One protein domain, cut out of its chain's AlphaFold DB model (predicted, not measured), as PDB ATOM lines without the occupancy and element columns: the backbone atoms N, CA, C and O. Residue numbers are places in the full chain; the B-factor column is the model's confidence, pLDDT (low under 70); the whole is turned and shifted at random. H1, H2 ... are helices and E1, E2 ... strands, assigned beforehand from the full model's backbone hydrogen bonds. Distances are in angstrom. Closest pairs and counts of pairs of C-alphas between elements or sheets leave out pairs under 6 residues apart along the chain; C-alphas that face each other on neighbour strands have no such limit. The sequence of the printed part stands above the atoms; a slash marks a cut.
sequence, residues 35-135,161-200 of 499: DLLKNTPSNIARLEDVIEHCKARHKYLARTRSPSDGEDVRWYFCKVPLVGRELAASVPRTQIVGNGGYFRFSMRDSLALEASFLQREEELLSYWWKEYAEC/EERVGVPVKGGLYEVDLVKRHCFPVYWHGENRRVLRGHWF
ATOM      1  N   ASP A  35      32.584   8.770  41.455       67.12
ATOM      2  CA  ASP A  35      31.311   9.435  41.730       67.12
ATOM      3  C   ASP A  35      30.484   9.666  40.466       67.12
ATOM      4  O   ASP A  35      29.265   9.586  40.541       67.12
ATOM      5  N   LEU A  36      31.098   9.849  39.293       66.06
ATOM      6  CA  LEU A  36      30.391  10.010  38.015       66.06
ATOM      7  C   LEU A  36      29.750   8.720  37.516       66.06
ATOM      8  O   LEU A  36      29.006   8.757  36.539       66.06
ATOM      9  N   LEU A  37      30.024   7.589  38.167       67.00
ATOM     10  CA  LEU A  37      29.425   6.289  37.880       67.00
ATOM     11  C   LEU A  37      28.250   5.978  38.816       67.00
ATOM     12  O   LEU A  37      27.535   5.009  38.577       67.00
ATOM     13  N   LYS A  38      27.991   6.829  39.824       72.88
ATOM     14  CA  LYS A  38      26.913   6.609  40.790       72.88
ATOM     15  C   LYS A  38      25.546   7.074  40.354       72.88
ATOM     16  O   LYS A  38      25.387   8.218  39.937       72.88
ATOM     17  N   ASN A  39      24.534   6.250  40.591       76.00
ATOM     18  CA  ASN A  39      23.128   6.553  40.318       76.00
ATOM     19  C   ASN A  39      22.454   7.506  41.304       76.00
ATOM     20  O   ASN A  39      21.363   7.259  41.804       76.00
ATOM     21  N   THR A  40      23.112   8.628  41.578       78.19
ATOM     22  CA  THR A  40      22.528   9.730  42.337       78.19
ATOM     23  C   THR A  40      21.579  10.545  41.451       78.19
ATOM     24  O   THR A  40      21.859  10.706  40.257       78.19
ATOM     25  N   PRO A  41      20.514  11.145  42.020       81.62
ATOM     26  CA  PRO A  41      19.658  12.082  41.290       81.62
ATOM     27  C   PRO A  41      20.448  13.204  40.605       81.62
ATOM     28  O   PRO A  41      20.147  13.565  39.476       81.62
ATOM     29  N   SER A  42      21.519  13.698  41.239       83.12
ATOM     30  CA  SER A  42      22.407  14.712  40.658       83.12
ATOM     31  C   SER A  42      23.121  14.242  39.391       83.12
ATOM     32  O   SER A  42      23.265  15.010  38.448       83.12
ATOM     33  N   ASN A  43      23.564  12.985  39.345       84.69
ATOM     34  CA  ASN A  43      24.247  12.445  38.176       84.69
ATOM     35  C   ASN A  43      23.281  12.116  37.044       84.69
ATOM     36  O   ASN A  43      23.652  12.295  35.890       84.69
ATOM     37  N   ILE A  44      22.075  11.638  37.371       85.50
ATOM     38  CA  ILE A  44      21.007  11.431  36.387       85.50
ATOM     39  C   ILE A  44      20.637  12.777  35.762       85.50
ATOM     40  O   ILE A  44      20.772  12.920  34.552       85.50
ATOM     41  N   ALA A  45      20.340  13.788  36.585       86.25
ATOM     42  CA  ALA A  45      20.051  15.143  36.118       86.25
ATOM     43  C   ALA A  45      21.202  15.725  35.286       86.25
ATOM     44  O   ALA A  45      20.971  16.377  34.277       86.25
ATOM     45  N   ARG A  46      22.459  15.453  35.658       91.00
ATOM     46  CA  ARG A  46      23.624  15.859  34.862       91.00
ATOM     47  C   ARG A  46      23.684  15.153  33.507       91.00
ATOM     48  O   ARG A  46      24.053  15.782  32.528       91.00
ATOM     49  N   LEU A  47      23.390  13.855  33.437       91.56
ATOM     50  CA  LEU A  47      23.353  13.135  32.159       91.56
ATOM     51  C   LEU A  47      22.223  13.663  31.272       91.56
ATOM     52  O   LEU A  47      22.453  13.900  30.093       91.56
ATOM     53  N   GLU A  48      21.043  13.894  31.843       91.31
ATOM     54  CA  GLU A  48      19.916  14.524  31.151       91.31
ATOM     55  C   GLU A  48      20.304  15.912  30.626       91.31
ATOM     56  O   GLU A  48      20.132  16.175  29.442       91.31
ATOM     57  N   ASP A  49      20.926  16.749  31.459       92.75
ATOM     58  CA  ASP A  49      21.428  18.076  31.088       92.75
ATOM     59  C   ASP A  49      22.470  18.018  29.960       92.75
ATOM     60  O   ASP A  49      22.392  18.775  28.991       92.75
ATOM     61  N   VAL A  50      23.407  17.066  30.026       92.19
ATOM     62  CA  VAL A  50      24.377  16.819  28.949       92.19
ATOM     63  C   VAL A  50      23.657  16.466  27.650       92.19
ATOM     64  O   VAL A  50      24.037  16.978  26.598       92.19
ATOM     65  N   ILE A  51      22.621  15.624  27.701       93.81
ATOM     66  CA  ILE A  51      21.827  15.256  26.524       93.81
ATOM     67  C   ILE A  51      21.078  16.490  26.004       93.81
ATOM     68  O   ILE A  51      21.156  16.758  24.809       93.81
ATOM     69  N   GLU A  52      20.395  17.260  26.861       92.12
ATOM     70  CA  GLU A  52      19.686  18.505  26.494       92.12
ATOM     71  C   GLU A  52      20.583  19.492  25.735       92.12
ATOM     72  O   GLU A  52      20.187  20.044  24.708       92.12
ATOM     73  N   HIS A  53      21.831  19.660  26.175       92.56
ATOM     74  CA  HIS A  53      22.786  20.575  25.545       92.56
ATOM     75  C   HIS A  53      23.475  20.004  24.289       92.56
ATOM     76  O   HIS A  53      24.195  20.729  23.591       92.56
ATOM     77  N   CYS A  54      23.269  18.728  23.950       93.00
ATOM     78  CA  CYS A  54      23.824  18.144  22.729       93.00
ATOM     79  C   CYS A  54      23.094  18.664  21.483       93.00
ATOM     80  O   CYS A  54      21.890  18.482  21.312       93.00
ATOM     81  N   LYS A  55      23.839  19.218  20.516       91.50
ATOM     82  CA  LYS A  55      23.268  19.670  19.229       91.50
ATOM     83  C   LYS A  55      22.525  18.548  18.499       91.50
ATOM     84  O   LYS A  55      21.411  18.773  18.033       91.50
ATOM     85  N   ALA A  56      23.104  17.348  18.489       91.50
ATOM     86  CA  ALA A  56      22.513  16.123  17.950       91.50
ATOM     87  C   ALA A  56      21.103  15.833  18.499       91.50
ATOM     88  O   ALA A  56      20.226  15.389  17.758       91.50
ATOM     89  N   ARG A  57      20.826  16.173  19.769       92.75
ATOM     90  CA  ARG A  57      19.513  15.952  20.394       92.75
ATOM     91  C   ARG A  57      18.376  16.635  19.633       92.75
ATOM     92  O   ARG A  57      17.282  16.089  19.570       92.75
ATOM     93  N   HIS A  58      18.618  17.775  18.986       89.81
ATOM     94  CA  HIS A  58      17.585  18.508  18.243       89.81
ATOM     95  C   HIS A  58      16.955  17.679  17.116       89.81
ATOM     96  O   HIS A  58      15.786  17.891  16.775       89.81
ATOM     97  N   LYS A  59      17.703  16.726  16.541       88.31
ATOM     98  CA  LYS A  59      17.172  15.746  15.586       88.31
ATOM     99  C   LYS A  59      16.144  14.838  16.257       88.31
ATOM    100  O   LYS A  59      15.159  14.479  15.632       88.31
ATOM    101  N   TYR A  60      16.330  14.510  17.530       91.19
ATOM    102  CA  TYR A  60      15.535  13.508  18.221       91.19
ATOM    103  C   TYR A  60      14.347  14.049  19.044       91.19
ATOM    104  O   TYR A  60      13.548  13.249  19.529       91.19
ATOM    105  N   LEU A  61      14.161  15.368  19.136       91.56
ATOM    106  CA  LEU A  61      13.009  15.963  19.828       91.56
ATOM    107  C   LEU A  61      11.675  15.592  19.169       91.56
ATOM    108  O   LEU A  61      11.585  15.510  17.939       91.56
ATOM    109  N   ALA A  62      10.641  15.420  19.991       90.25
ATOM    110  CA  ALA A  62       9.280  15.235  19.524       90.25
ATOM    111  C   ALA A  62       8.841  16.503  18.789       90.25
ATOM    112  O   ALA A  62       9.119  17.637  19.191       90.25
ATOM    113  N   ARG A  63       8.189  16.315  17.647       87.69
ATOM    114  CA  ARG A  63       7.757  17.406  16.765       87.69
ATOM    115  C   ARG A  63       6.247  17.531  16.715       87.69
ATOM    116  O   ARG A  63       5.734  18.520  16.194       87.69
ATOM    117  N   THR A  64       5.530  16.538  17.225       87.38
ATOM    118  CA  THR A  64       4.086  16.435  17.064       87.38
ATOM    119  C   THR A  64       3.388  16.162  18.392       87.38
ATOM    120  O   THR A  64       4.001  15.696  19.346       87.38
ATOM    121  N   ARG A  65       2.076  16.425  18.463       86.56
ATOM    122  CA  ARG A  65       1.243  16.032  19.619       86.56
ATOM    123  C   ARG A  65       0.803  14.565  19.553       86.56
ATOM    124  O   ARG A  65      -0.081  14.144  20.298       86.56
ATOM    125  N   SER A  66       1.385  13.780  18.646       89.06
ATOM    126  CA  SER A  66       1.052  12.369  18.490       89.06
ATOM    127  C   SER A  66       1.425  11.606  19.752       89.06
ATOM    128  O   SER A  66       2.583  11.657  20.161       89.06
ATOM    129  N   PRO A  67       0.531  10.764  20.296       89.06
ATOM    130  CA  PRO A  67       0.907   9.854  21.368       89.06
ATOM    131  C   PRO A  67       2.060   8.929  20.978       89.06
ATOM    132  O   PRO A  67       2.709   8.397  21.867       89.06
ATOM    133  N   SER A  68       2.280   8.709  19.675       91.25
ATOM    134  CA  SER A  68       3.321   7.854  19.099       91.25
ATOM    135  C   SER A  68       4.651   8.579  18.804       91.25
ATOM    136  O   SER A  68       5.567   7.918  18.321       91.25
ATOM    137  N   ASP A  69       4.771   9.886  19.079       92.62
ATOM    138  CA  ASP A  69       6.002  10.677  18.893       92.62
ATOM    139  C   ASP A  69       6.631  11.042  20.246       92.62
ATOM    140  O   ASP A  69       6.315  12.067  20.841       92.62
ATOM    141  N   GLY A  70       7.478  10.155  20.767       92.88
ATOM    142  CA  GLY A  70       8.220  10.350  22.012       92.88
ATOM    143  C   GLY A  70       9.717  10.567  21.792       92.88
ATOM    144  O   GLY A  70      10.260  10.268  20.728       92.88
ATOM    145  N   GLU A  71      10.384  11.054  22.839       91.75
ATOM    146  CA  GLU A  71      11.828  11.348  22.852       91.75
ATOM    147  C   GLU A  71      12.655  10.277  23.572       91.75
ATOM    148  O   GLU A  71      13.871  10.218  23.409       91.75
ATOM    149  N   ASP A  72      12.000   9.423  24.361       92.50
ATOM    150  CA  ASP A  72      12.680   8.482  25.246       92.50
ATOM    151  C   ASP A  72      13.466   7.434  24.452       92.50
ATOM    152  O   ASP A  72      12.896   6.630  23.714       92.50
ATOM    153  N   VAL A  73      14.783   7.386  24.630       95.06
ATOM    154  CA  VAL A  73      15.640   6.352  24.036       95.06
ATOM    155  C   VAL A  73      15.986   5.310  25.092       95.06
ATOM    156  O   VAL A  73      16.281   5.632  26.243       95.06
ATOM    157  N   ARG A  74      15.985   4.033  24.698       95.00
ATOM    158  CA  ARG A  74      16.477   2.935  25.540       95.00
ATOM    159  C   ARG A  74      17.573   2.167  24.833       95.00
ATOM    160  O   ARG A  74      17.458   1.850  23.651       95.00
ATOM    161  N   TRP A  75      18.618   1.833  25.577       97.19
ATOM    162  CA  TRP A  75      19.701   0.996  25.083       97.19
ATOM    163  C   TRP A  75      19.499  -0.446  25.536       97.19
ATOM    164  O   TRP A  75      19.027  -0.716  26.642       97.19
ATOM    165  N   TYR A  76      19.883  -1.381  24.674       95.50
ATOM    166  CA  TYR A  76      19.714  -2.811  24.886       95.50
ATOM    167  C   TYR A  76      21.028  -3.546  24.642       95.50
ATOM    168  O   TYR A  76      21.836  -3.124  23.815       95.50
ATOM    169  N   PHE A  77      21.222  -4.691  25.290       92.94
ATOM    170  CA  PHE A  77      22.303  -5.619  24.961       92.94
ATOM    171  C   PHE A  77      21.769  -7.027  24.705       92.94
ATOM    172  O   PHE A  77      20.782  -7.465  25.300       92.94
ATOM    173  N   CYS A  78      22.433  -7.747  23.805       91.94
ATOM    174  CA  CYS A  78      22.053  -9.095  23.419       91.94
ATOM    175  C   CYS A  78      22.485 -10.132  24.468       91.94
ATOM    176  O   CYS A  78      23.608 -10.112  24.994       91.94
ATOM    177  N   LYS A  79      21.590 -11.085  24.750       87.19
ATOM    178  CA  LYS A  79      21.863 -12.225  25.641       87.19
ATOM    179  C   LYS A  79      22.806 -13.246  25.028       87.19
ATOM    180  O   LYS A  79      23.468 -13.969  25.769       87.19
ATOM    181  N   VAL A  80      22.863 -13.313  23.705       87.62
ATOM    182  CA  VAL A  80      23.759 -14.215  22.990       87.62
ATOM    183  C   VAL A  80      25.021 -13.433  22.625       87.62
ATOM    184  O   VAL A  80      24.909 -12.324  22.094       87.62
ATOM    185  N   PRO A  81      26.213 -13.942  22.962       89.12
ATOM    186  CA  PRO A  81      27.456 -13.333  22.519       89.12
ATOM    187  C   PRO A  81      27.633 -13.402  20.999       89.12
ATOM    188  O   PRO A  81      27.098 -14.288  20.337       89.12
ATOM    189  N   LEU A  82      28.394 -12.458  20.455       87.62
ATOM    190  CA  LEU A  82      28.836 -12.447  19.065       87.62
ATOM    191  C   LEU A  82      29.902 -13.528  18.879       87.62
ATOM    192  O   LEU A  82      30.867 -13.593  19.644       87.62
ATOM    193  N   VAL A  83      29.732 -14.373  17.863       80.69
ATOM    194  CA  VAL A  83      30.616 -15.522  17.643       80.69
ATOM    195  C   VAL A  83      31.773 -15.133  16.721       80.69
ATOM    196  O   VAL A  83      31.575 -14.740  15.572       80.69
ATOM    197  N   GLY A  84      33.011 -15.293  17.195       77.31
ATOM    198  CA  GLY A  84      34.214 -15.089  16.383       77.31
ATOM    199  C   GLY A  84      34.350 -13.655  15.854       77.31
ATOM    200  O   GLY A  84      34.468 -12.715  16.635       77.31
ATOM    201  N   ARG A  85      34.371 -13.496  14.523       76.75
ATOM    202  CA  ARG A  85      34.445 -12.192  13.831       76.75
ATOM    203  C   ARG A  85      33.085 -11.746  13.262       76.75
ATOM    204  O   ARG A  85      33.055 -11.030  12.265       76.75
ATOM    205  N   GLU A  86      31.972 -12.207  13.839       84.81
ATOM    206  CA  GLU A  86      30.634 -11.739  13.453       84.81
ATOM    207  C   GLU A  86      30.513 -10.225  13.684       84.81
ATOM    208  O   GLU A  86      30.843  -9.720  14.759       84.81
ATOM    209  N   LEU A  87      30.063  -9.510  12.652       88.25
ATOM    210  CA  LEU A  87      29.890  -8.063  12.695       88.25
ATOM    211  C   LEU A  87      28.666  -7.709  13.528       88.25
ATOM    212  O   LEU A  87      27.614  -8.343  13.436       88.25
ATOM    213  N   ALA A  88      28.768  -6.651  14.319       90.44
ATOM    214  CA  ALA A  88      27.686  -6.289  15.213       90.44
ATOM    215  C   ALA A  88      26.439  -5.881  14.397       90.44
ATOM    216  O   ALA A  88      25.316  -6.212  14.773       90.44
ATOM    217  N   ALA A  89      26.622  -5.212  13.255       90.06
ATOM    218  CA  ALA A  89      25.541  -4.809  12.357       90.06
ATOM    219  C   ALA A  89      24.729  -5.969  11.736       90.06
ATOM    220  O   ALA A  89      23.614  -5.725  11.274       90.06
ATOM    221  N   SER A  90      25.219  -7.221  11.734       87.88
ATOM    222  CA  SER A  90      24.436  -8.375  11.246       87.88
ATOM    223  C   SER A  90      23.444  -8.931  12.275       87.88
ATOM    224  O   SER A  90      22.674  -9.848  11.966       87.88
ATOM    225  N   VAL A  91      23.451  -8.400  13.502       88.31
ATOM    226  CA  VAL A  91      22.629  -8.862  14.625       88.31
ATOM    227  C   VAL A  91      21.835  -7.676  15.202       88.31
ATOM    228  O   VAL A  91      22.421  -6.642  15.520       88.31
ATOM    229  N   PRO A  92      20.504  -7.787  15.393       88.06
ATOM    230  CA  PRO A  92      19.652  -8.955  15.166       88.06
ATOM    231  C   PRO A  92      19.267  -9.147  13.694       88.06
ATOM    232  O   PRO A  92      19.213  -8.203  12.918       88.06
ATOM    233  N   ARG A  93      18.922 -10.385  13.318       83.94
ATOM    234  CA  ARG A  93      18.475 -10.704  11.949       83.94
ATOM    235  C   ARG A  93      17.018 -10.314  11.684       83.94
ATOM    236  O   ARG A  93      16.665 -10.020  10.546       83.94
ATOM    237  N   THR A  94      16.176 -10.304  12.715       86.94
ATOM    238  CA  THR A  94      14.750  -9.957  12.617       86.94
ATOM    239  C   THR A  94      14.534  -8.443  12.658       86.94
ATOM    240  O   THR A  94      15.305  -7.732  13.298       86.94
ATOM    241  N   GLN A  95      13.472  -7.940  12.009       87.25
ATOM    242  CA  GLN A  95      13.174  -6.496  11.992       87.25
ATOM    243  C   GLN A  95      12.783  -5.969  13.375       87.25
ATOM    244  O   GLN A  95      13.184  -4.879  13.768       87.25
ATOM    245  N   ILE A  96      11.979  -6.753  14.094       88.44
ATOM    246  CA  ILE A  96      11.570  -6.485  15.468       88.44
ATOM    247  C   ILE A  96      12.427  -7.370  16.357       88.44
ATOM    248  O   ILE A  96      12.530  -8.584  16.132       88.44
ATOM    249  N   VAL A  97      13.046  -6.770  17.361       83.19
ATOM    250  CA  VAL A  97      13.856  -7.507  18.318       83.19
ATOM    251  C   VAL A  97      12.925  -8.267  19.252       83.19
ATOM    252  O   VAL A  97      12.231  -7.678  20.073       83.19
ATOM    253  N   GLY A  98      12.858  -9.587  19.059       70.81
ATOM    254  CA  GLY A  98      11.928 -10.455  19.774       70.81
ATOM    255  C   GLY A  98      12.123 -10.423  21.290       70.81
ATOM    256  O   GLY A  98      13.232 -10.203  21.791       70.81
ATOM    257  N   ASN A  99      11.033 -10.683  22.014       64.81
ATOM    258  CA  ASN A  99      11.062 -10.735  23.468       64.81
ATOM    259  C   ASN A  99      12.031 -11.834  23.945       64.81
ATOM    260  O   ASN A  99      12.092 -12.919  23.367       64.81
ATOM    261  N   GLY A 100      12.830 -11.534  24.967       69.62
ATOM    262  CA  GLY A 100      13.734 -12.503  25.587       69.62
ATOM    263  C   GLY A 100      15.116 -12.684  24.943       69.62
ATOM    264  O   GLY A 100      15.941 -13.352  25.561       69.62
ATOM    265  N   GLY A 101      15.428 -12.084  23.786       80.69
ATOM    266  CA  GLY A 101      16.780 -12.128  23.185       80.69
ATOM    267  C   GLY A 101      17.702 -10.972  23.595       80.69
ATOM    268  O   GLY A 101      18.927 -11.067  23.488       80.69
ATOM    269  N   TYR A 102      17.109  -9.886  24.080       89.25
ATOM    270  CA  TYR A 102      17.781  -8.654  24.476       89.25
ATOM    271  C   TYR A 102      17.285  -8.223  25.848       89.25
ATOM    272  O   TYR A 102      16.146  -8.511  26.213       89.25
ATOM    273  N   PHE A 103      18.145  -7.537  26.588       90.12
ATOM    274  CA  PHE A 103      17.800  -6.900  27.850       90.12
ATOM    275  C   PHE A 103      18.016  -5.398  27.737       90.12
ATOM    276  O   PHE A 103      18.979  -4.960  27.102       90.12
ATOM    277  N   ARG A 104      17.137  -4.618  28.367       93.38
ATOM    278  CA  ARG A 104      17.357  -3.184  28.564       93.38
ATOM    279  C   ARG A 104      18.512  -2.981  29.530       93.38
ATOM    280  O   ARG A 104      18.638  -3.700  30.522       93.38
ATOM    281  N   PHE A 105      19.342  -2.000  29.221       95.56
ATOM    282  CA  PHE A 105      20.214  -1.399  30.211       95.56
ATOM    283  C   PHE A 105      19.376  -0.617  31.226       95.56
ATOM    284  O   PHE A 105      18.288  -0.129  30.897       95.56
ATOM    285  N   SER A 106      19.916  -0.458  32.435       94.19
ATOM    286  CA  SER A 106      19.337   0.421  33.450       94.19
ATOM    287  C   SER A 106      19.110   1.836  32.905       94.19
ATOM    288  O   SER A 106      19.676   2.228  31.872       94.19
ATOM    289  N   MET A 107      18.275   2.626  33.586       91.00
ATOM    290  CA  MET A 107      18.005   4.009  33.169       91.00
ATOM    291  C   MET A 107      19.294   4.810  33.024       91.00
ATOM    292  O   MET A 107      19.506   5.488  32.022       91.00
ATOM    293  N   ARG A 108      20.189   4.669  33.996       91.38
ATOM    294  CA  ARG A 108      21.494   5.314  33.966       91.38
ATOM    295  C   ARG A 108      22.320   4.932  32.774       91.38
ATOM    296  O   ARG A 108      22.857   5.806  32.107       91.38
ATOM    297  N   ASP A 109      22.487   3.632  32.584       94.75
ATOM    298  CA  ASP A 109      23.386   3.108  31.577       94.75
ATOM    299  C   ASP A 109      22.852   3.525  30.206       94.75
ATOM    300  O   ASP A 109      23.618   3.990  29.369       94.75
ATOM    301  N   SER A 110      21.528   3.501  30.020       95.88
ATOM    302  CA  SER A 110      20.876   4.060  28.833       95.88
ATOM    303  C   SER A 110      21.183   5.551  28.643       95.88
ATOM    304  O   SER A 110      21.566   5.940  27.544       95.88
ATOM    305  N   LEU A 111      21.080   6.379  29.689       94.69
ATOM    306  CA  LEU A 111      21.403   7.811  29.616       94.69
ATOM    307  C   LEU A 111      22.895   8.066  29.350       94.69
ATOM    308  O   LEU A 111      23.241   8.935  28.559       94.69
ATOM    309  N   ALA A 112      23.794   7.307  29.975       94.31
ATOM    310  CA  ALA A 112      25.237   7.441  29.790       94.31
ATOM    311  C   ALA A 112      25.668   7.042  28.372       94.31
ATOM    312  O   ALA A 112      26.498   7.721  27.755       94.31
ATOM    313  N   LEU A 113      25.084   5.962  27.844       96.69
ATOM    314  CA  LEU A 113      25.270   5.530  26.463       96.69
ATOM    315  C   LEU A 113      24.718   6.566  25.486       96.69
ATOM    316  O   LEU A 113      25.421   6.931  24.548       96.69
ATOM    317  N   GLU A 114      23.516   7.087  25.734       97.25
ATOM    318  CA  GLU A 114      22.891   8.087  24.869       97.25
ATOM    319  C   GLU A 114      23.656   9.414  24.869       97.25
ATOM    320  O   GLU A 114      23.951   9.948  23.803       97.25
ATOM    321  N   ALA A 115      24.074   9.911  26.038       95.38
ATOM    322  CA  ALA A 115      24.916  11.102  26.148       95.38
ATOM    323  C   ALA A 115      26.222  10.941  25.353       95.38
ATOM    324  O   ALA A 115      26.611  11.825  24.588       95.38
ATOM    325  N   SER A 116      26.877   9.785  25.486       95.25
ATOM    326  CA  SER A 116      28.119   9.473  24.769       95.25
ATOM    327  C   SER A 116      27.908   9.280  23.264       95.25
ATOM    328  O   SER A 116      28.815   9.556  22.474       95.25
ATOM    329  N   PHE A 117      26.732   8.789  22.867       96.56
ATOM    330  CA  PHE A 117      26.340   8.616  21.475       96.56
ATOM    331  C   PHE A 117      26.084   9.966  20.806       96.56
ATOM    332  O   PHE A 117      26.696  10.255  19.783       96.56
ATOM    333  N   LEU A 118      25.255  10.823  21.405       96.19
ATOM    334  CA  LEU A 118      24.878  12.119  20.833       96.19
ATOM    335  C   LEU A 118      26.063  13.081  20.689       96.19
ATOM    336  O   LEU A 118      26.103  13.867  19.745       96.19
ATOM    337  N   GLN A 119      27.063  12.998  21.568       94.38
ATOM    338  CA  GLN A 119      28.301  13.779  21.430       94.38
ATOM    339  C   GLN A 119      29.096  13.440  20.158       94.38
ATOM    340  O   GLN A 119      29.850  14.281  19.672       94.38
ATOM    341  N   ARG A 120      28.940  12.224  19.621       94.62
ATOM    342  CA  ARG A 120      29.652  11.713  18.439       94.62
ATOM    343  C   ARG A 120      28.688  11.079  17.432       94.62
ATOM    344  O   ARG A 120      29.036  10.099  16.783       94.62
ATOM    345  N   GLU A 121      27.469  11.611  17.319       95.06
ATOM    346  CA  GLU A 121      26.374  10.967  16.579       95.06
ATOM    347  C   GLU A 121      26.771  10.648  15.129       95.06
ATOM    348  O   GLU A 121      26.709   9.497  14.704       95.06
ATOM    349  N   GLU A 122      27.222  11.659  14.382       94.19
ATOM    350  CA  GLU A 122      27.577  11.520  12.965       94.19
ATOM    351  C   GLU A 122      28.717  10.515  12.755       94.19
ATOM    352  O   GLU A 122      28.638   9.647  11.884       94.19
ATOM    353  N   GLU A 123      29.749  10.586  13.596       95.62
ATOM    354  CA  GLU A 123      30.888   9.668  13.577       95.62
ATOM    355  C   GLU A 123      30.427   8.224  13.841       95.62
ATOM    356  O   GLU A 123      30.704   7.322  13.047       95.62
ATOM    357  N   LEU A 124      29.667   7.996  14.915       95.50
ATOM    358  CA  LEU A 124      29.214   6.667  15.330       95.50
ATOM    359  C   LEU A 124      28.190   6.050  14.374       95.50
ATOM    360  O   LEU A 124      28.162   4.823  14.231       95.50
ATOM    361  N   LEU A 125      27.350   6.867  13.732       95.06
ATOM    362  CA  LEU A 125      26.468   6.421  12.656       95.06
ATOM    363  C   LEU A 125      27.270   6.081  11.398       95.06
ATOM    364  O   LEU A 125      26.973   5.077  10.759       95.06
ATOM    365  N   SER A 126      28.307   6.854  11.061       95.38
ATOM    366  CA  SER A 126      29.148   6.571   9.889       95.38
ATOM    367  C   SER A 126      29.872   5.223  10.001       95.38
ATOM    368  O   SER A 126      29.855   4.438   9.051       95.38
ATOM    369  N   TYR A 127      30.432   4.906  11.175       94.62
ATOM    370  CA  TYR A 127      31.055   3.607  11.435       94.62
ATOM    371  C   TYR A 127      30.048   2.465  11.353       94.62
ATOM    372  O   TYR A 127      30.335   1.435  10.743       94.62
ATOM    373  N   TRP A 128      28.861   2.659  11.924       93.69
ATOM    374  CA  TRP A 128      27.823   1.639  11.908       93.69
ATOM    375  C   TRP A 128      27.297   1.370  10.488       93.69
ATOM    376  O   TRP A 128      27.200   0.212  10.087       93.69
ATOM    377  N   TRP A 129      27.041   2.410   9.685       93.50
ATOM    378  CA  TRP A 129      26.625   2.249   8.285       93.50
ATOM    379  C   TRP A 129      27.698   1.577   7.430       93.50
ATOM    380  O   TRP A 129      27.366   0.782   6.550       93.50
ATOM    381  N   LYS A 130      28.979   1.856   7.699       92.69
ATOM    382  CA  LYS A 130      30.090   1.160   7.047       92.69
ATOM    383  C   LYS A 130      30.071  -0.336   7.371       92.69
ATOM    384  O   LYS A 130      30.120  -1.146   6.451       92.69
ATOM    385  N   GLU A 131      29.938  -0.701   8.645       90.94
ATOM    386  CA  GLU A 131      29.837  -2.105   9.065       90.94
ATOM    387  C   GLU A 131      28.599  -2.793   8.452       90.94
ATOM    388  O   GLU A 131      28.683  -3.909   7.948       90.94
ATOM    389  N   TYR A 132      27.448  -2.113   8.417       90.62
ATOM    390  CA  TYR A 132      26.229  -2.637   7.792       90.62
ATOM    391  C   TYR A 132      26.381  -2.852   6.274       90.62
ATOM    392  O   TYR A 132      25.884  -3.840   5.726       90.62
ATOM    393  N   ALA A 133      27.103  -1.967   5.580       88.69
ATOM    394  CA  ALA A 133      27.418  -2.145   4.165       88.69
ATOM    395  C   ALA A 133      28.291  -3.395   3.936       88.69
ATOM    396  O   ALA A 133      28.031  -4.166   3.015       88.69
ATOM    397  N   GLU A 134      29.253  -3.665   4.821       88.25
ATOM    398  CA  GLU A 134      30.084  -4.878   4.765       88.25
ATOM    399  C   GLU A 134      29.259  -6.164   4.949       88.25
ATOM    400  O   GLU A 134      29.547  -7.176   4.305       88.25
ATOM    401  N   CYS A 135      28.194  -6.116   5.760       84.62
ATOM    402  CA  CYS A 135      27.244  -7.222   5.933       84.62
ATOM    403  C   CYS A 135      26.361  -7.485   4.702       84.62
ATOM    404  O   CYS A 135      25.849  -8.595   4.555       84.62
ATOM    405  N   GLU A 161      42.737  -5.500  25.586       54.09
ATOM    406  CA  GLU A 161      43.079  -5.042  26.937       54.09
ATOM    407  C   GLU A 161      43.080  -3.518  27.127       54.09
ATOM    408  O   GLU A 161      42.921  -3.057  28.262       54.09
ATOM    409  N   GLU A 162      43.192  -2.744  26.043       61.22
ATOM    410  CA  GLU A 162      43.197  -1.271  26.061       61.22
ATOM    411  C   GLU A 162      41.866  -0.628  25.662       61.22
ATOM    412  O   GLU A 162      41.743   0.600  25.691       61.22
ATOM    413  N   ARG A 163      40.843  -1.418  25.315       72.06
ATOM    414  CA  ARG A 163      39.530  -0.862  24.970       72.06
ATOM    415  C   ARG A 163      38.952  -0.109  26.169       72.06
ATOM    416  O   ARG A 163      38.819  -0.663  27.258       72.06
ATOM    417  N   VAL A 164      38.608   1.160  25.948       75.31
ATOM    418  CA  VAL A 164      37.905   2.007  26.916       75.31
ATOM    419  C   VAL A 164      36.534   2.318  26.338       75.31
ATOM    420  O   VAL A 164      36.427   2.974  25.302       75.31
ATOM    421  N   GLY A 165      35.499   1.807  26.996       88.25
ATOM    422  CA  GLY A 165      34.109   2.049  26.628       88.25
ATOM    423  C   GLY A 165      33.359   2.879  27.664       88.25
ATOM    424  O   GLY A 165      33.914   3.341  28.659       88.25
ATOM    425  N   VAL A 166      32.058   3.041  27.431       92.31
ATOM    426  CA  VAL A 166      31.136   3.601  28.424       92.31
ATOM    427  C   VAL A 166      30.870   2.526  29.485       92.31
ATOM    428  O   VAL A 166      30.415   1.440  29.120       92.31
ATOM    429  N   PRO A 167      31.157   2.772  30.773       92.00
ATOM    430  CA  PRO A 167      30.923   1.798  31.834       92.00
ATOM    431  C   PRO A 167      29.428   1.565  32.051       92.00
ATOM    432  O   PRO A 167      28.650   2.512  32.120       92.00
ATOM    433  N   VAL A 168      29.056   0.296  32.190       93.00
ATOM    434  CA  VAL A 168      27.681  -0.170  32.404       93.00
ATOM    435  C   VAL A 168      27.662  -1.303  33.435       93.00
ATOM    436  O   VAL A 168      28.711  -1.843  33.816       93.00
ATOM    437  N   LYS A 169      26.475  -1.688  33.911       91.69
ATOM    438  CA  LYS A 169      26.266  -2.810  34.843       91.69
ATOM    439  C   LYS A 169      27.105  -2.704  36.114       91.69
ATOM    440  O   LYS A 169      27.861  -3.615  36.474       91.69
ATOM    441  N   GLY A 170      27.064  -1.533  36.748       87.75
ATOM    442  CA  GLY A 170      27.828  -1.256  37.966       87.75
ATOM    443  C   GLY A 170      29.352  -1.302  37.783       87.75
ATOM    444  O   GLY A 170      30.075  -1.575  38.749       87.75
ATOM    445  N   GLY A 171      29.834  -1.077  36.553       88.38
ATOM    446  CA  GLY A 171      31.254  -1.034  36.192       88.38
ATOM    447  C   GLY A 171      31.895  -2.400  35.932       88.38
ATOM    448  O   GLY A 171      33.122  -2.502  35.912       88.38
ATOM    449  N   LEU A 172      31.092  -3.457  35.774       90.88
ATOM    450  CA  LEU A 172      31.571  -4.798  35.409       90.88
ATOM    451  C   LEU A 172      31.775  -4.969  33.902       90.88
ATOM    452  O   LEU A 172      32.578  -5.804  33.481       90.88
ATOM    453  N   TYR A 173      31.044  -4.187  33.113       92.94
ATOM    454  CA  TYR A 173      31.064  -4.214  31.661       92.94
ATOM    455  C   TYR A 173      31.291  -2.805  31.119       92.94
ATOM    456  O   TYR A 173      31.006  -1.810  31.786       92.94
ATOM    457  N   GLU A 174      31.784  -2.736  29.892       93.31
ATOM    458  CA  GLU A 174      31.913  -1.506  29.127       93.31
ATOM    459  C   GLU A 174      31.326  -1.683  27.732       93.31
ATOM    460  O   GLU A 174      31.318  -2.785  27.180       93.31
ATOM    461  N   VAL A 175      30.832  -0.583  27.170       95.81
ATOM    462  CA  VAL A 175      30.313  -0.532  25.806       95.81
ATOM    463  C   VAL A 175      31.243   0.282  24.920       95.81
ATOM    464  O   VAL A 175      31.405   1.490  25.096       95.81
ATOM    465  N   ASP A 176      31.810  -0.381  23.918       94.44
ATOM    466  CA  ASP A 176      32.415   0.265  22.763       94.44
ATOM    467  C   ASP A 176      31.294   0.655  21.792       94.44
ATOM    468  O   ASP A 176      30.706  -0.197  21.120       94.44
ATOM    469  N   LEU A 177      30.984   1.951  21.735       94.88
ATOM    470  CA  LEU A 177      29.954   2.469  20.841       94.88
ATOM    471  C   LEU A 177      30.357   2.363  19.369       94.88
ATOM    472  O   LEU A 177      29.472   2.149  18.553       94.88
ATOM    473  N   VAL A 178      31.642   2.447  19.009       92.88
ATOM    474  CA  VAL A 178      32.080   2.362  17.603       92.88
ATOM    475  C   VAL A 178      31.759   0.981  17.043       92.88
ATOM    476  O   VAL A 178      31.165   0.875  15.974       92.88
ATOM    477  N   LYS A 179      32.079  -0.071  17.805       91.44
ATOM    478  CA  LYS A 179      31.813  -1.468  17.422       91.44
ATOM    479  C   LYS A 179      30.444  -1.985  17.860       91.44
ATOM    480  O   LYS A 179      30.082  -3.104  17.528       91.44
ATOM    481  N   ARG A 180      29.690  -1.214  18.652       94.44
ATOM    482  CA  ARG A 180      28.448  -1.658  19.321       94.44
ATOM    483  C   ARG A 180      28.649  -2.957  20.117       94.44
ATOM    484  O   ARG A 180      27.798  -3.851  20.104       94.44
ATOM    485  N   HIS A 181      29.783  -3.061  20.811       93.69
ATOM    486  CA  HIS A 181      30.163  -4.224  21.614       93.69
ATOM    487  C   HIS A 181      30.074  -3.907  23.105       93.69
ATOM    488  O   HIS A 181      30.697  -2.963  23.574       93.69
ATOM    489  N   CYS A 182      29.363  -4.738  23.856       94.56
ATOM    490  CA  CYS A 182      29.424  -4.804  25.311       94.56
ATOM    491  C   CYS A 182      30.374  -5.934  25.713       94.56
ATOM    492  O   CYS A 182      30.183  -7.077  25.288       94.56
ATOM    493  N   PHE A 183      31.390  -5.622  26.512       92.06
ATOM    494  CA  PHE A 183      32.440  -6.562  26.900       92.06
ATOM    495  C   PHE A 183      32.767  -6.450  28.395       92.06
ATOM    496  O   PHE A 183      32.609  -5.378  28.988       92.06
ATOM    497  N   PRO A 184      33.174  -7.553  29.045       91.94
ATOM    498  CA  PRO A 184      33.548  -7.528  30.452       91.94
ATOM    499  C   PRO A 184      34.875  -6.797  30.678       91.94
ATOM    500  O   PRO A 184      35.814  -6.906  29.895       91.94
ATOM    501  N   VAL A 185      34.971  -6.081  31.796       90.44
ATOM    502  CA  VAL A 185      36.157  -5.277  32.137       90.44
ATOM    503  C   VAL A 185      37.276  -6.135  32.737       90.44
ATOM    504  O   VAL A 185      38.468  -5.953  32.442       90.44
ATOM    505  N   TYR A 186      36.898  -7.044  33.638       89.00
ATOM    506  CA  TYR A 186      37.844  -7.700  34.539       89.00
ATOM    507  C   TYR A 186      38.239  -9.107  34.096       89.00
ATOM    508  O   TYR A 186      39.387  -9.489  34.273       89.00
ATOM    509  N   TRP A 187      37.343  -9.858  33.471       88.38
ATOM    510  CA  TRP A 187      37.660 -11.154  32.874       88.38
ATOM    511  C   TRP A 187      37.622 -11.052  31.365       88.38
ATOM    512  O   TRP A 187      37.031 -10.132  30.809       88.38
ATOM    513  N   HIS A 188      38.215 -12.030  30.697       83.06
ATOM    514  CA  HIS A 188      37.980 -12.175  29.277       83.06
ATOM    515  C   HIS A 188      36.641 -12.881  29.077       83.06
ATOM    516  O   HIS A 188      36.409 -13.981  29.582       83.06
ATOM    517  N   GLY A 189      35.783 -12.273  28.274       82.19
ATOM    518  CA  GLY A 189      34.528 -12.854  27.827       82.19
ATOM    519  C   GLY A 189      34.214 -12.395  26.415       82.19
ATOM    520  O   GLY A 189      34.907 -11.555  25.853       82.19
ATOM    521  N   GLU A 190      33.189 -12.996  25.840       86.50
ATOM    522  CA  GLU A 190      32.776 -12.716  24.473       86.50
ATOM    523  C   GLU A 190      32.051 -11.365  24.377       86.50
ATOM    524  O   GLU A 190      31.341 -10.947  25.302       86.50
ATOM    525  N   ASN A 191      32.225 -10.687  23.241       90.69
ATOM    526  CA  ASN A 191      31.549  -9.426  22.951       90.69
ATOM    527  C   ASN A 191      30.051  -9.676  22.750       90.69
ATOM    528  O   ASN A 191      29.653 -10.658  22.133       90.69
ATOM    529  N   ARG A 192      29.201  -8.774  23.233       93.12
ATOM    530  CA  ARG A 192      27.744  -8.838  23.056       93.12
ATOM    531  C   ARG A 192      27.276  -7.638  22.251       93.12
ATOM    532  O   ARG A 192      27.724  -6.525  22.509       93.12
ATOM    533  N   ARG A 193      26.348  -7.837  21.314       94.19
ATOM    534  CA  ARG A 193      25.768  -6.730  20.538       94.19
ATOM    535  C   ARG A 193      25.024  -5.758  21.454       94.19
ATOM    536  O   ARG A 193      24.210  -6.186  22.271       94.19
ATOM    537  N   VAL A 194      25.261  -4.467  21.258       96.06
ATOM    538  CA  VAL A 194      24.488  -3.364  21.837       96.06
ATOM    539  C   VAL A 194      23.600  -2.739  20.765       96.06
ATOM    540  O   VAL A 194      24.026  -2.562  19.627       96.06
ATOM    541  N   LEU A 195      22.362  -2.414  21.123       95.62
ATOM    542  CA  LEU A 195      21.352  -1.859  20.230       95.62
ATOM    543  C   LEU A 195      20.780  -0.570  20.823       95.62
ATOM    544  O   LEU A 195      20.348  -0.557  21.979       95.62
ATOM    545  N   ARG A 196      20.730   0.486  20.010       96.56
ATOM    546  CA  ARG A 196      20.016   1.725  20.328       96.56
ATOM    547  C   ARG A 196      18.551   1.592  19.913       96.56
ATOM    548  O   ARG A 196      18.263   1.308  18.755       96.56
ATOM    549  N   GLY A 197      17.629   1.773  20.853       96.12
ATOM    550  CA  GLY A 197      16.189   1.742  20.611       96.12
ATOM    551  C   GLY A 197      15.590   3.144  20.631       96.12
ATOM    552  O   GLY A 197      15.282   3.661  21.704       96.12
ATOM    553  N   HIS A 198      15.399   3.739  19.452       96.06
ATOM    554  CA  HIS A 198      14.677   5.009  19.257       96.06
ATOM    555  C   HIS A 198      13.394   4.860  18.424       96.06
ATOM    556  O   HIS A 198      12.540   5.742  18.449       96.06
ATOM    557  N   TRP A 199      13.209   3.720  17.752       97.12
ATOM    558  CA  TRP A 199      11.942   3.317  17.135       97.12
ATOM    559  C   TRP A 199      11.515   1.939  17.625       97.12
ATOM    560  O   TRP A 199      12.328   1.022  17.756       97.12
ATOM    561  N   PHE A 200      10.214   1.800  17.861       95.81
ATOM    562  CA  PHE A 200       9.620   0.634  18.493       95.81
ATOM    563  C   PHE A 200       8.423   0.121  17.708       95.81
ATOM    564  O   PHE A 200       7.682   0.874  17.073       95.81
TER     565      PHE A 200
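What this domain is: This is residues 35 to 135 and 161 to 200 of the 499 residues of the protein "Phospholipase DDHD1" of Anthurium amnicola (UniProt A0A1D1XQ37). A six-stranded antiparallel sheet, curled like part of a barrel but left open, wraps partly round the helix H3; H1 packs on the side of H3 away from the sheet, and H4 runs off about perpendicular to H3 beyond its end, clear of the sheet. Tiny H2 lies between the end of H1 and a long link. The printed part has 141 residues with four named helices and six named strands, in the order H1 H2 E1 E2 H3 H4 E3 E4 E5 E6, and its class is mixed, helices and strands. The sheet's order is E2 E1 E6 E5 E4 E3; the whole is compact, with a radius of gyration of the C-alphas of 15.3 A, and spans 44 by 37 by 30 A.

How they stand to each other: The sheet is strongly twisted. Its longest strand, E1, residues 74 to 81, is the antiparallel neighbour of E6, residues 192 to 197, with N 76 and O 195 2.9 A apart. E1 forms a hairpin with the edge strand E2, residues 102 to 104, where N 103 and O 77 are 2.9 A apart. On its other side E6 forms a hairpin with E5, residues 181 to 184; N 192 and O 182 are 2.8 A apart. E5 and E4, residues 173 to 176, form a hairpin, with N 176 and O 181 2.8 A apart. E4 and the edge strand E3, residues 166 to 168, form another, with N 175 and O 166 2.8 A apart. E3 E4 E5 E6 are a meander, each strand the antiparallel neighbour of the one before. H3, residues 107 to 118, is on the sheet at a height of 6.8 A, over none of its strands, in two layers, a helix on one face of a sheet. Its closest C-alphas to E1 are those of Ser 110 and Trp 75, 5.0 A apart. H1, residues 41 to 52, touches H3 at a shallow tilt of 28 degrees, the same way; the closest C-alphas, of Ile 51 and Ala 115, are 5.2 A apart. H2, residues 57 to 60, is close to H1 but not clearly touching, with C-alphas 51 and 57 6.6 A apart. H4, residues 121 to 135, is not on the sheet and is about perpendicular to H3, at 90 degrees. In H1, H3 and H4 every O i to N i+4 pair is within hydrogen-bond range; H2 is too short for such a pair.

Where its parts are: H1 begins at C-alpha 41, (19.658, 12.082, 41.290), and measures 16.1 A. H3 measures 16.3 A, H4 21.1 A, E1 19.9 A and E6 15.9 A. E6 ends at C-alpha 197, (16.189, 1.742, 20.611).

The domain as a whole: The two C-alphas farthest apart, of Arg 65 and Glu 161, are 47.4 A apart. Residues 136 to 160 are not printed; C-alphas 135 and 161 are 26.4 A apart across the cut. The links H2 to E1 and E1 to E2 are long. The mean pLDDT of the printed part is 89.0; residues 35 to 37, 99 to 100 and 161 to 162 are under 70.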